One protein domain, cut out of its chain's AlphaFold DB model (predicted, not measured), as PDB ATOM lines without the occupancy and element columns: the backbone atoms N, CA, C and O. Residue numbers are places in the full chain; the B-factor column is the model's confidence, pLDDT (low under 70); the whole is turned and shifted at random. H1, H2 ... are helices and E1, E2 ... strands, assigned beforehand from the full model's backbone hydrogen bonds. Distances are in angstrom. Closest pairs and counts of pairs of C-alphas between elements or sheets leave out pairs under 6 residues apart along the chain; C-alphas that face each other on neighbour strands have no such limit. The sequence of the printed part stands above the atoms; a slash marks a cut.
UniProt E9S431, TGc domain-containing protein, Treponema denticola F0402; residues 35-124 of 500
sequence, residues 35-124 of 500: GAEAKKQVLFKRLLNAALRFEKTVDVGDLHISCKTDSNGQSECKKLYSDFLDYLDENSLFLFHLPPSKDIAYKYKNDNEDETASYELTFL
ATOM      1  N   GLY A  35     -29.570 -27.134 -59.538       75.56
ATOM      2  CA  GLY A  35     -28.707 -28.061 -58.799       75.56
ATOM      3  C   GLY A  35     -29.297 -28.574 -57.477       75.56
ATOM      4  O   GLY A  35     -29.032 -29.711 -57.103       75.56
ATOM      5  N   ALA A  36     -30.118 -27.780 -56.783       82.69
ATOM      6  CA  ALA A  36     -30.744 -28.181 -55.521       82.69
ATOM      7  C   ALA A  36     -31.845 -29.228 -55.745       82.69
ATOM      8  O   ALA A  36     -31.920 -30.218 -55.018       82.69
ATOM      9  N   GLU A  37     -32.649 -29.053 -56.795       89.44
ATOM     10  CA  GLU A  37     -33.711 -29.999 -57.147       89.44
ATOM     11  C   GLU A  37     -33.136 -31.325 -57.666       89.44
ATOM     12  O   GLU A  37     -33.537 -32.398 -57.218       89.44
ATOM     13  N   ALA A  38     -32.109 -31.274 -58.525       91.06
ATOM     14  CA  ALA A  38     -31.405 -32.477 -58.969       91.06
ATOM     15  C   ALA A  38     -30.778 -33.247 -57.788       91.06
ATOM     16  O   ALA A  38     -30.905 -34.470 -57.708       91.06
ATOM     17  N   LYS A  39     -30.160 -32.534 -56.832       94.06
ATOM     18  CA  LYS A  39     -29.622 -33.122 -55.594       94.06
ATOM     19  C   LYS A  39     -30.719 -33.842 -54.799       94.06
ATOM     20  O   LYS A  39     -30.538 -34.997 -54.413       94.06
ATOM     21  N   LYS A  40     -31.864 -33.181 -54.591       95.75
ATOM     22  CA  LYS A  40     -33.018 -33.723 -53.855       95.75
ATOM     23  C   LYS A  40     -33.560 -35.000 -54.500       95.75
ATOM     24  O   LYS A  40     -33.764 -35.992 -53.805       95.75
ATOM     25  N   GLN A  41     -33.711 -35.017 -55.824       95.25
ATOM     26  CA  GLN A  41     -34.187 -36.192 -56.561       95.25
ATOM     27  C   GLN A  41     -33.241 -37.392 -56.430       95.25
ATOM     28  O   GLN A  41     -33.695 -38.509 -56.175       95.25
ATOM     29  N   VAL A  42     -31.925 -37.172 -56.550       97.00
ATOM     30  CA  VAL A  42     -30.928 -38.241 -56.367       97.00
ATOM     31  C   VAL A  42     -30.957 -38.773 -54.934       97.00
ATOM     32  O   VAL A  42     -30.948 -39.989 -54.738       97.00
ATOM     33  N   LEU A  43     -31.054 -37.890 -53.937       97.69
ATOM     34  CA  LEU A  43     -31.163 -38.289 -52.536       97.69
ATOM     35  C   LEU A  43     -32.416 -39.135 -52.276       97.69
ATOM     36  O   LEU A  43     -32.310 -40.217 -51.704       97.69
ATOM     37  N   PHE A  44     -33.592 -38.682 -52.716       97.69
ATOM     38  CA  PHE A  44     -34.858 -39.396 -52.493       97.69
ATOM     39  C   PHE A  44     -34.846 -40.765 -53.150       97.69
ATOM     40  O   PHE A  44     -35.307 -41.748 -52.568       97.69
ATOM     41  N   LYS A  45     -34.252 -40.841 -54.341       97.12
ATOM     42  CA  LYS A  45     -34.038 -42.097 -55.039       97.12
ATOM     43  C   LYS A  45     -33.190 -43.074 -54.222       97.12
ATOM     44  O   LYS A  45     -33.554 -44.249 -54.129       97.12
ATOM     45  N   ARG A  46     -32.080 -42.612 -53.636       97.81
ATOM     46  CA  ARG A  46     -31.203 -43.442 -52.791       97.81
ATOM     47  C   ARG A  46     -31.901 -43.867 -51.502       97.81
ATOM     48  O   ARG A  46     -31.918 -45.056 -51.208       97.81
ATOM     49  N   LEU A  47     -32.531 -42.929 -50.791       97.94
ATOM     50  CA  LEU A  47     -33.257 -43.205 -49.547       97.94
ATOM     51  C   LEU A  47     -34.393 -44.212 -49.754       97.94
ATOM     52  O   LEU A  47     -34.520 -45.143 -48.966       97.94
ATOM     53  N   LEU A  48     -35.188 -44.070 -50.820       97.50
ATOM     54  CA  LEU A  48     -36.294 -44.990 -51.092       97.50
ATOM     55  C   LEU A  48     -35.799 -46.402 -51.415       97.50
ATOM     56  O   LEU A  48     -36.290 -47.361 -50.828       97.50
ATOM     57  N   ASN A  49     -34.820 -46.539 -52.315       97.19
ATOM     58  CA  ASN A  49     -34.263 -47.854 -52.644       97.19
ATOM     59  C   ASN A  49     -33.620 -48.514 -51.412       97.19
ATOM     60  O   ASN A  49     -33.870 -49.689 -51.159       97.19
ATOM     61  N   ALA A  50     -32.855 -47.755 -50.623       97.19
ATOM     62  CA  ALA A  50     -32.235 -48.252 -49.401       97.19
ATOM     63  C   ALA A  50     -33.275 -48.697 -48.364       97.19
ATOM     64  O   ALA A  50     -33.179 -49.803 -47.834       97.19
ATOM     65  N   ALA A  51     -34.311 -47.884 -48.127       97.00
ATOM     66  CA  ALA A  51     -35.390 -48.225 -47.206       97.00
ATOM     67  C   ALA A  51     -36.090 -49.526 -47.623       97.00
ATOM     68  O   ALA A  51     -36.168 -50.461 -46.833       97.00
ATOM     69  N   LEU A  52     -36.504 -49.637 -48.890       96.38
ATOM     70  CA  LEU A  52     -37.188 -50.831 -49.396       96.38
ATOM     71  C   LEU A  52     -36.325 -52.105 -49.345       96.38
ATOM     72  O   LEU A  52     -36.869 -53.208 -49.292       96.38
ATOM     73  N   ARG A  53     -34.995 -51.964 -49.344       95.38
ATOM     74  CA  ARG A  53     -34.025 -53.068 -49.236       95.38
ATOM     75  C   ARG A  53     -33.517 -53.302 -47.813       95.38
ATOM     76  O   ARG A  53     -32.684 -54.182 -47.613       95.38
ATOM     77  N   PHE A  54     -34.020 -52.554 -46.828       96.44
ATOM     78  CA  PHE A  54     -33.551 -52.583 -45.440       96.44
ATOM     79  C   PHE A  54     -32.044 -52.277 -45.298       96.44
ATOM     80  O   PHE A  54     -31.370 -52.760 -44.382       96.44
ATOM     81  N   GLU A  55     -31.498 -51.456 -46.195       96.88
ATOM     82  CA  GLU A  55     -30.123 -50.967 -46.118       96.88
ATOM     83  C   GLU A  55     -30.038 -49.891 -45.027       96.88
ATOM     84  O   GLU A  55     -30.709 -48.863 -45.085       96.88
ATOM     85  N   LYS A  56     -29.217 -50.133 -43.999       97.19
ATOM     86  CA  LYS A  56     -29.117 -49.238 -42.833       97.19
ATOM     87  C   LYS A  56     -28.331 -47.961 -43.112       97.19
ATOM     88  O   LYS A  56     -28.507 -46.989 -42.394       97.19
ATOM     89  N   THR A  57     -27.485 -47.947 -44.135       98.06
ATOM     90  CA  THR A  57     -26.600 -46.818 -44.428       98.06
ATOM     91  C   THR A  57     -26.772 -46.398 -45.880       98.06
ATOM     92  O   THR A  57     -26.711 -47.237 -46.775       98.06
ATOM     93  N   VAL A  58     -26.953 -45.098 -46.109       98.19
ATOM     94  CA  VAL A  58     -27.123 -44.510 -47.443       98.19
ATOM     95  C   VAL A  58     -26.001 -43.519 -47.696       98.19
ATOM     96  O   VAL A  58     -25.960 -42.468 -47.059       98.19
ATOM     97  N   ASP A  59     -25.097 -43.848 -48.619       97.69
ATOM     98  CA  ASP A  59     -24.002 -42.959 -49.014       97.69
ATOM     99  C   ASP A  59     -24.532 -41.751 -49.797       97.69
ATOM    100  O   ASP A  59     -25.307 -41.886 -50.756       97.69
ATOM    101  N   VAL A  60     -24.132 -40.560 -49.355       97.31
ATOM    102  CA  VAL A  60     -24.508 -39.266 -49.937       97.31
ATOM    103  C   VAL A  60     -23.329 -38.291 -49.988       97.31
ATOM    104  O   VAL A  60     -23.535 -37.093 -50.189       97.31
ATOM    105  N   GLY A  61     -22.099 -38.777 -49.800       95.56
ATOM    106  CA  GLY A  61     -20.913 -37.924 -49.657       95.56
ATOM    107  C   GLY A  61     -20.580 -37.114 -50.914       95.56
ATOM    108  O   GLY A  61     -19.950 -36.057 -50.827       95.56
ATOM    109  N   ASP A  62     -21.039 -37.585 -52.072       95.50
ATOM    110  CA  ASP A  62     -20.949 -36.924 -53.376       95.50
ATOM    111  C   ASP A  62     -22.004 -35.824 -53.583       95.50
ATOM    112  O   ASP A  62     -21.865 -35.000 -54.484       95.50
ATOM    113  N   LEU A  63     -23.059 -35.783 -52.762       96.25
ATOM    114  CA  LEU A  63     -24.146 -34.807 -52.896       96.25
ATOM    115  C   LEU A  63     -23.848 -33.471 -52.206       96.25
ATOM    116  O   LEU A  63     -24.621 -32.522 -52.375       96.25
ATOM    117  N   HIS A  64     -22.757 -33.388 -51.433       94.50
ATOM    118  CA  HIS A  64     -22.350 -32.190 -50.690       94.50
ATOM    119  C   HIS A  64     -23.527 -31.587 -49.901       94.50
ATOM    120  O   HIS A  64     -23.899 -30.422 -50.070       94.50
ATOM    121  N   ILE A  65     -24.203 -32.428 -49.114       96.00
ATOM    122  CA  ILE A  65     -25.332 -32.016 -48.272       96.00
ATOM    123  C   ILE A  65     -24.776 -31.446 -46.972       96.00
ATOM    124  O   ILE A  65     -24.086 -32.156 -46.234       96.00
ATOM    125  N   SER A  66     -25.104 -30.196 -46.664       94.88
ATOM    126  CA  SER A  66     -24.643 -29.568 -45.433       94.88
ATOM    127  C   SER A  66     -25.347 -30.148 -44.205       94.88
ATOM    128  O   SER A  66     -26.573 -30.266 -44.147       94.88
ATOM    129  N   CYS A  67     -24.569 -30.475 -43.181       92.81
ATOM    130  CA  CYS A  67     -25.070 -30.806 -41.846       92.81
ATOM    131  C   CYS A  67     -24.857 -29.676 -40.834       92.81
ATOM    132  O   CYS A  67     -25.160 -29.837 -39.648       92.81
ATOM    133  N   LYS A  68     -24.377 -28.516 -41.296       93.38
ATOM    134  CA  LYS A  68     -24.240 -27.328 -40.467       93.38
ATOM    135  C   LYS A  68     -25.607 -26.898 -39.957       93.38
ATOM    136  O   LYS A  68     -26.573 -26.803 -40.713       93.38
ATOM    137  N   THR A  69     -25.671 -26.679 -38.654       88.94
ATOM    138  CA  THR A  69     -26.914 -26.372 -37.960       88.94
ATOM    139  C   THR A  69     -27.052 -24.861 -37.778       88.94
ATOM    140  O   THR A  69     -26.086 -24.191 -37.411       88.94
ATOM    141  N   ASP A  70     -28.232 -24.316 -38.057       86.25
ATOM    142  CA  ASP A  70     -28.564 -22.917 -37.796       86.25
ATOM    143  C   ASP A  70     -28.866 -22.659 -36.306       86.25
ATOM    144  O   ASP A  70     -28.827 -23.559 -35.463       86.25
ATOM    145  N   SER A  71     -29.190 -21.410 -35.957       84.12
ATOM    146  CA  SER A  71     -29.517 -21.021 -34.576       84.12
ATOM    147  C   SER A  71     -30.747 -21.731 -33.992       84.12
ATOM    148  O   SER A  71     -30.957 -21.663 -32.782       84.12
ATOM    149  N   ASN A  72     -31.557 -22.394 -34.822       77.31
ATOM    150  CA  ASN A  72     -32.779 -23.098 -34.433       77.31
ATOM    151  C   ASN A  72     -32.607 -24.622 -34.400       77.31
ATOM    152  O   ASN A  72     -33.588 -25.337 -34.194       77.31
ATOM    153  N   GLY A  73     -31.395 -25.144 -34.608       79.12
ATOM    154  CA  GLY A  73     -31.186 -26.589 -34.642       79.12
ATOM    155  C   GLY A  73     -31.499 -27.239 -35.997       79.12
ATOM    156  O   GLY A  73     -31.537 -28.468 -36.071       79.12
ATOM    157  N   GLN A  74     -31.737 -26.459 -37.061       83.31
ATOM    158  CA  GLN A  74     -32.051 -26.980 -38.396       83.31
ATOM    159  C   GLN A  74     -30.812 -27.052 -39.287       83.31
ATOM    160  O   GLN A  74     -29.964 -26.166 -39.276       83.31
ATOM    161  N   SER A  75     -30.727 -28.100 -40.100       92.00
ATOM    162  CA  SER A  75     -29.684 -28.288 -41.110       92.00
ATOM    163  C   SER A  75     -30.304 -28.719 -42.439       92.00
ATOM    164  O   SER A  75     -31.421 -29.254 -42.468       92.00
ATOM    165  N   GLU A  76     -29.585 -28.515 -43.550       94.69
ATOM    166  CA  GLU A  76     -30.013 -28.998 -44.874       94.69
ATOM    167  C   GLU A  76     -30.261 -30.514 -44.829       94.69
ATOM    168  O   GLU A  76     -31.301 -30.972 -45.302       94.69
ATOM    169  N   CYS A  77     -29.378 -31.289 -44.182       93.94
ATOM    170  CA  CYS A  77     -29.514 -32.743 -44.112       93.94
ATOM    171  C   CYS A  77     -30.803 -33.209 -43.410       93.94
ATOM    172  O   CYS A  77     -31.482 -34.109 -43.918       93.94
ATOM    173  N   LYS A  78     -31.185 -32.582 -42.289       92.75
ATOM    174  CA  LYS A  78     -32.421 -32.913 -41.564       92.75
ATOM    175  C   LYS A  78     -33.660 -32.468 -42.331       92.75
ATOM    176  O   LYS A  78     -34.634 -33.215 -42.411       92.75
ATOM    177  N   LYS A  79     -33.611 -31.281 -42.946       93.38
ATOM    178  CA  LYS A  79     -34.704 -30.778 -43.784       93.38
ATOM    179  C   LYS A  79     -34.967 -31.700 -44.972       93.38
ATOM    180  O   LYS A  79     -36.110 -32.068 -45.203       93.38
ATOM    181  N   LEU A  80     -33.923 -32.133 -45.678       95.88
ATOM    182  CA  LEU A  80     -34.067 -33.040 -46.817       95.88
ATOM    183  C   LEU A  80     -34.674 -34.394 -46.422       95.88
ATOM    184  O   LEU A  80     -35.473 -34.937 -47.179       95.88
ATOM    185  N   TYR A  81     -34.348 -34.930 -45.243       95.69
ATOM    186  CA  TYR A  81     -34.991 -36.156 -44.763       95.69
ATOM    187  C   TYR A  81     -36.460 -35.936 -44.364       95.69
ATOM    188  O   TYR A  81     -37.311 -36.763 -44.687       95.69
ATOM    189  N   SER A  82     -36.792 -34.801 -43.738       94.25
ATOM    190  CA  SER A  82     -38.194 -34.417 -43.518       94.25
ATOM    191  C   SER A  82     -38.961 -34.341 -44.839       94.25
ATOM    192  O   SER A  82     -40.023 -34.951 -44.958       94.25
ATOM    193  N   ASP A  83     -38.411 -33.649 -45.840       95.25
ATOM    194  CA  ASP A  83     -39.015 -33.535 -47.168       95.25
ATOM    195  C   ASP A  83     -39.179 -34.913 -47.837       95.25
ATOM    196  O   ASP A  83     -40.112 -35.109 -48.611       95.25
ATOM    197  N   PHE A  84     -38.283 -35.871 -47.568       96.75
ATOM    198  CA  PHE A  84     -38.405 -37.242 -48.071       96.75
ATOM    199  C   PHE A  84     -39.633 -37.945 -47.481       96.75
ATOM    200  O   PHE A  84     -40.391 -38.569 -48.223       96.75
ATOM    201  N   LEU A  85     -39.877 -37.818 -46.173       94.88
ATOM    202  CA  LEU A  85     -41.076 -38.382 -45.546       94.88
ATOM    203  C   LEU A  85     -42.360 -37.703 -46.041       94.88
ATOM    204  O   LEU A  85     -43.363 -38.389 -46.253       94.88
ATOM    205  N   ASP A  86     -42.320 -36.390 -46.270       93.25
ATOM    206  CA  ASP A  86     -43.435 -35.652 -46.871       93.25
ATOM    207  C   ASP A  86     -43.687 -36.133 -48.315       93.25
ATOM    208  O   ASP A  86     -44.822 -36.459 -48.662       93.25
ATOM    209  N   TYR A  87     -42.632 -36.344 -49.112       95.00
ATOM    210  CA  TYR A  87     -42.721 -36.945 -50.448       95.00
ATOM    211  C   TYR A  87     -43.363 -38.338 -50.429       95.00
ATOM    212  O   TYR A  87     -44.199 -38.636 -51.288       95.00
ATOM    213  N   LEU A  88     -43.011 -39.198 -49.466       94.81
ATOM    214  CA  LEU A  88     -43.641 -40.514 -49.325       94.81
ATOM    215  C   LEU A  88     -45.147 -40.388 -49.061       94.81
ATOM    216  O   LEU A  88     -45.941 -41.136 -49.632       94.81
ATOM    217  N   ASP A  89     -45.553 -39.447 -48.209       90.56
ATOM    218  CA  ASP A  89     -46.957 -39.221 -47.875       90.56
ATOM    219  C   ASP A  89     -47.753 -38.646 -49.053       90.56
ATOM    220  O   ASP A  89     -48.796 -39.198 -49.410       90.56
ATOM    221  N   GLU A  90     -47.226 -37.614 -49.716       90.81
ATOM    222  CA  GLU A  90     -47.817 -36.977 -50.904       90.81
ATOM    223  C   GLU A  90     -47.990 -37.964 -52.062       90.81
ATOM    224  O   GLU A  90     -48.994 -37.938 -52.776       90.81
ATOM    225  N   ASN A  91     -47.046 -38.895 -52.214       90.81
ATOM    226  CA  ASN A  91     -47.093 -39.926 -53.245       90.81
ATOM    227  C   ASN A  91     -47.778 -41.213 -52.779       90.81
ATOM    228  O   ASN A  91     -47.763 -42.198 -53.513       90.81
ATOM    229  N   SER A  92     -48.407 -41.250 -51.598       90.12
ATOM    230  CA  SER A  92     -49.073 -42.456 -51.071       90.12
ATOM    231  C   SER A  92     -48.164 -43.701 -51.037       90.12
ATOM    232  O   SER A  92     -48.624 -44.832 -51.209       90.12
ATOM    233  N   LEU A  93     -46.862 -43.504 -50.819       92.81
ATOM    234  CA  LEU A  93     -45.864 -44.556 -50.635       92.81
ATOM    235  C   LEU A  93     -45.767 -44.896 -49.151       92.81
ATOM    236  O   LEU A  93     -44.972 -44.336 -48.397       92.81
ATOM    237  N   PHE A  94     -46.622 -45.812 -48.701       94.06
ATOM    238  CA  PHE A  94     -46.680 -46.161 -47.288       94.06
ATOM    239  C   PHE A  94     -45.622 -47.206 -46.901       94.06
ATOM    240  O   PHE A  94     -45.846 -48.412 -47.003       94.06
ATOM    241  N   LEU A  95     -44.476 -46.721 -46.416       95.62
ATOM    242  CA  LEU A  95     -43.390 -47.544 -45.884       95.62
ATOM    243  C   LEU A  95     -43.592 -47.807 -44.386       95.62
ATOM    244  O   LEU A  95     -43.014 -47.132 -43.540       95.62
ATOM    245  N   PHE A  96     -44.422 -48.794 -44.045       95.38
ATOM    246  CA  PHE A  96     -44.812 -49.084 -42.654       95.38
ATOM    247  C   PHE A  96     -43.662 -49.546 -41.740       95.38
ATOM    248  O   PHE A  96     -43.833 -49.606 -40.529       95.38
ATOM    249  N   HIS A  97     -42.511 -49.894 -42.315       96.19
ATOM    250  CA  HIS A  97     -41.319 -50.340 -41.595       96.19
ATOM    251  C   HIS A  97     -40.391 -49.178 -41.200       96.19
ATOM    252  O   HIS A  97     -39.446 -49.400 -40.445       96.19
ATOM    253  N   LEU A  98     -40.644 -47.955 -41.685       95.56
ATOM    254  CA  LEU A  98     -39.921 -46.755 -41.265       95.56
ATOM    255  C   LEU A  98     -40.621 -46.082 -40.074       95.56
ATOM    256  O   LEU A  98     -41.853 -45.993 -40.059       95.56
ATOM    257  N   PRO A  99     -39.865 -45.560 -39.091       92.50
ATOM    258  CA  PRO A  99     -40.436 -44.744 -38.032       92.50
ATOM    259  C   PRO A  99     -40.999 -43.429 -38.604       92.50
ATOM    260  O   PRO A  99     -40.411 -42.860 -39.523       92.50
ATOM    261  N   PRO A 100     -42.089 -42.882 -38.033       86.19
ATOM    262  CA  PRO A 100     -42.669 -41.611 -38.478       86.19
ATOM    263  C   PRO A 100     -41.832 -40.377 -38.080       86.19
ATOM    264  O   PRO A 100     -42.197 -39.253 -38.419       86.19
ATOM    265  N   SER A 101     -40.730 -40.567 -37.344       86.12
ATOM    266  CA  SER A 101     -39.842 -39.489 -36.902       86.12
ATOM    267  C   SER A 101     -39.205 -38.767 -38.088       86.12
ATOM    268  O   SER A 101     -38.575 -39.395 -38.935       86.12
ATOM    269  N   LYS A 102     -39.299 -37.433 -38.089       83.62
ATOM    270  CA  LYS A 102     -38.608 -36.555 -39.047       83.62
ATOM    271  C   LYS A 102     -37.128 -36.328 -38.714       83.62
ATOM    272  O   LYS A 102     -36.437 -35.652 -39.470       83.62
ATOM    273  N   ASP A 103     -36.642 -36.870 -37.600       85.12
ATOM    274  CA  ASP A 103     -35.221 -36.848 -37.251       85.12
ATOM    275  C   ASP A 103     -34.512 -38.104 -37.771       85.12
ATOM    276  O   ASP A 103     -35.099 -39.188 -37.815       85.12
ATOM    277  N   ILE A 104     -33.243 -37.954 -38.146       92.19
ATOM    278  CA  ILE A 104     -32.416 -39.033 -38.687       92.19
ATOM    279  C   ILE A 104     -30.973 -38.904 -38.205       92.19
ATOM    280  O   ILE A 104     -30.435 -37.799 -38.090       92.19
ATOM    281  N   ALA A 105     -30.336 -40.044 -37.944       94.88
ATOM    282  CA  ALA A 105     -28.907 -40.108 -37.678       94.88
ATOM    283  C   ALA A 105     -28.108 -40.024 -38.990       94.88
ATOM    284  O   ALA A 105     -28.519 -40.552 -40.021       94.88
ATOM    285  N   TYR A 106     -26.950 -39.370 -38.956       94.94
ATOM    286  CA  TYR A 106     -26.066 -39.237 -40.113       94.94
ATOM    287  C   TYR A 106     -24.599 -39.161 -39.675       94.94
ATOM    288  O   TYR A 106     -24.303 -38.870 -38.513       94.94
ATOM    289  N   LYS A 107     -23.676 -39.434 -40.602       96.75
ATOM    290  CA  LYS A 107     -22.224 -39.325 -40.392       96.75
ATOM    291  C   LYS A 107     -21.642 -38.157 -41.175       96.75
ATOM    292  O   LYS A 107     -22.082 -37.876 -42.287       96.75
ATOM    293  N   TYR A 108     -20.626 -37.523 -40.602       96.19
ATOM    294  CA  TYR A 108     -19.844 -36.464 -41.238       96.19
ATOM    295  C   TYR A 108     -18.838 -37.036 -42.235       96.19
ATOM    296  O   TYR A 108     -18.391 -38.178 -42.085       96.19
ATOM    297  N   LYS A 109     -18.447 -36.241 -43.231       95.50
ATOM    298  CA  LYS A 109     -17.291 -36.574 -44.065       95.50
ATOM    299  C   LYS A 109     -15.996 -36.396 -43.279       95.50
ATOM    300  O   LYS A 109     -15.844 -35.455 -42.510       95.50
ATOM    301  N   ASN A 110     -15.039 -37.291 -43.522       92.44
ATOM    302  CA  ASN A 110     -13.727 -37.241 -42.869       92.44
ATOM    303  C   ASN A 110     -12.908 -36.009 -43.287       92.44
ATOM    304  O   ASN A 110     -12.048 -35.561 -42.536       92.44
ATOM    305  N   ASP A 111     -13.134 -35.501 -44.498       92.81
ATOM    306  CA  ASP A 111     -12.442 -34.355 -45.088       92.81
ATOM    307  C   ASP A 111     -13.232 -33.037 -44.974       92.81
ATOM    308  O   ASP A 111     -12.672 -31.977 -45.251       92.81
ATOM    309  N   ASN A 112     -14.503 -33.083 -44.554       93.19
ATOM    310  CA  ASN A 112     -15.329 -31.901 -44.303       93.19
ATOM    311  C   ASN A 112     -16.444 -32.187 -43.275       93.19
ATOM    312  O   ASN A 112     -17.478 -32.765 -43.606       93.19
ATOM    313  N   GLU A 113     -16.262 -31.720 -42.038       91.44
ATOM    314  CA  GLU A 113     -17.209 -31.933 -40.931       91.44
ATOM    315  C   GLU A 113     -18.530 -31.148 -41.077       91.44
ATOM    316  O   GLU A 113     -19.502 -31.446 -40.386       91.44
ATOM    317  N   ASP A 114     -18.605 -30.178 -41.996       93.88
ATOM    318  CA  ASP A 114     -19.842 -29.449 -42.314       93.88
ATOM    319  C   ASP A 114     -20.694 -30.167 -43.387       93.88
ATOM    320  O   ASP A 114     -21.797 -29.705 -43.711       93.88
ATOM    321  N   GLU A 115     -20.216 -31.294 -43.932       95.75
ATOM    322  CA  GLU A 115     -20.897 -32.102 -44.951       95.75
ATOM    323  C   GLU A 115     -21.242 -33.525 -44.477       95.75
ATOM    324  O   GLU A 115     -20.523 -34.178 -43.718       95.75
ATOM    325  N   THR A 116     -22.352 -34.037 -45.006       96.38
ATOM    326  CA  THR A 116     -22.887 -35.367 -44.702       96.38
ATOM    327  C   THR A 116     -22.245 -36.428 -45.595       96.38
ATOM    328  O   THR A 116     -22.310 -36.329 -46.817       96.38
ATOM    329  N   ALA A 117     -21.669 -37.472 -44.996       97.69
ATOM    330  CA  ALA A 117     -21.155 -38.651 -45.695       97.69
ATOM    331  C   ALA A 117     -22.249 -39.697 -45.938       97.69
ATOM    332  O   ALA A 117     -22.383 -40.215 -47.044       97.69
ATOM    333  N   SER A 118     -23.039 -40.007 -44.907       98.00
ATOM    334  CA  SER A 118     -24.108 -41.001 -44.995       98.00
ATOM    335  C   SER A 118     -25.288 -40.677 -44.089       98.00
ATOM    336  O   SER A 118     -25.110 -40.121 -43.004       98.00
ATOM    337  N   TYR A 119     -26.486 -41.077 -44.513       98.00
ATOM    338  CA  TYR A 119     -27.652 -41.200 -43.634       98.00
ATOM    339  C   TYR A 119     -27.711 -42.607 -43.033       98.00
ATOM    340  O   TYR A 119     -27.356 -43.579 -43.699       98.00
ATOM    341  N   GLU A 120     -28.187 -42.718 -41.794       97.75
ATOM    342  CA  GLU A 120     -28.361 -43.983 -41.078       97.75
ATOM    343  C   GLU A 120     -29.856 -44.239 -40.828       97.75
ATOM    344  O   GLU A 120     -30.490 -43.608 -39.975       97.75
ATOM    345  N   LEU A 121     -30.428 -45.164 -41.596       97.19
ATOM    346  CA  LEU A 121     -31.822 -45.577 -41.492       97.19
ATOM    347  C   LEU A 121     -32.016 -46.553 -40.328       97.19
ATOM    348  O   LEU A 121     -31.248 -47.494 -40.123       97.19
ATOM    349  N   THR A 122     -33.102 -46.342 -39.589       95.44
ATOM    350  CA  THR A 122     -33.602 -47.277 -38.577       95.44
ATOM    351  C   THR A 122     -34.935 -47.836 -39.043       95.44
ATOM    352  O   THR A 122     -35.761 -47.105 -39.589       95.44
ATOM    353  N   PHE A 123     -35.151 -49.125 -38.800       96.56
ATOM    354  CA  PHE A 123     -36.375 -49.825 -39.162       96.56
ATOM    355  C   PHE A 123     -37.100 -50.281 -37.901       96.56
ATOM    356  O   PHE A 123     -36.467 -50.693 -36.931       96.56
ATOM    357  N   LEU A 124     -38.429 -50.206 -37.928       96.31
ATOM    358  CA  LEU A 124     -39.287 -50.705 -36.853       96.31
ATOM    359  C   LEU A 124     -39.244 -52.232 -36.764       96.31
ATOM    360  O   LEU A 124     -39.519 -52.792 -35.710       96.31
TER     361      LEU A 124
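AT A GLANCE: This is residues 35 to 124 of the 500 residues of the protein "TGc domain-containing protein" of Treponema denticola F0402 (UniProt E9S431). A small antiparallel sheet, E1 E3 E2, is grazed by two helices, H1 and H2, that cross steeply. The 90 printed residues, class mixed, run H1 E1 H2 E2 E3. The whole is compact, radius of gyration of the C-alphas 12.6 A, spanning 35 by 26 by 25 A.

HOW THE PARTS SIT: Start at inner strand E3, residues 116 to 120. N 119 lies 2.9 A from O 58 of E1, residues 57 to 59. O 118 lies 2.9 A from N 107 of E2, residues 105 to 108, its hairpin partner. H1, residues 35 to 52, only grazes the sheet; its C-alpha closest to E1 is Leu 47, 6.6 A from Val 58's. H2, residues 76 to 90, only grazes it too; the closest C-alphas to E3 are Cys 77 and Thr 116, 7.2 A. H1 and H2 are close but not clearly touching, C-alphas 44 and 84 closest at 6.1 A, at a steep tilt of 65 degrees. E1, H2, E2 form a split strand-helix-strand unit, same-way strands with E3 between, crossover right-handed. Every O i to N i+4 pair in H1 and H2 is within hydrogen-bond range.

IN THESE COORDINATES: From C-alpha 35 at (-28.707, -28.061, -58.799) H1 runs 26.1 A; H2 runs 20.4 A. E3 ends at C-alpha 120, (-28.361, -43.983, -41.078).

THE WHOLE: The printed part has no cut; links E1 to H2 and H2 to E2 are long. No printed residue is under 70 in pLDDT.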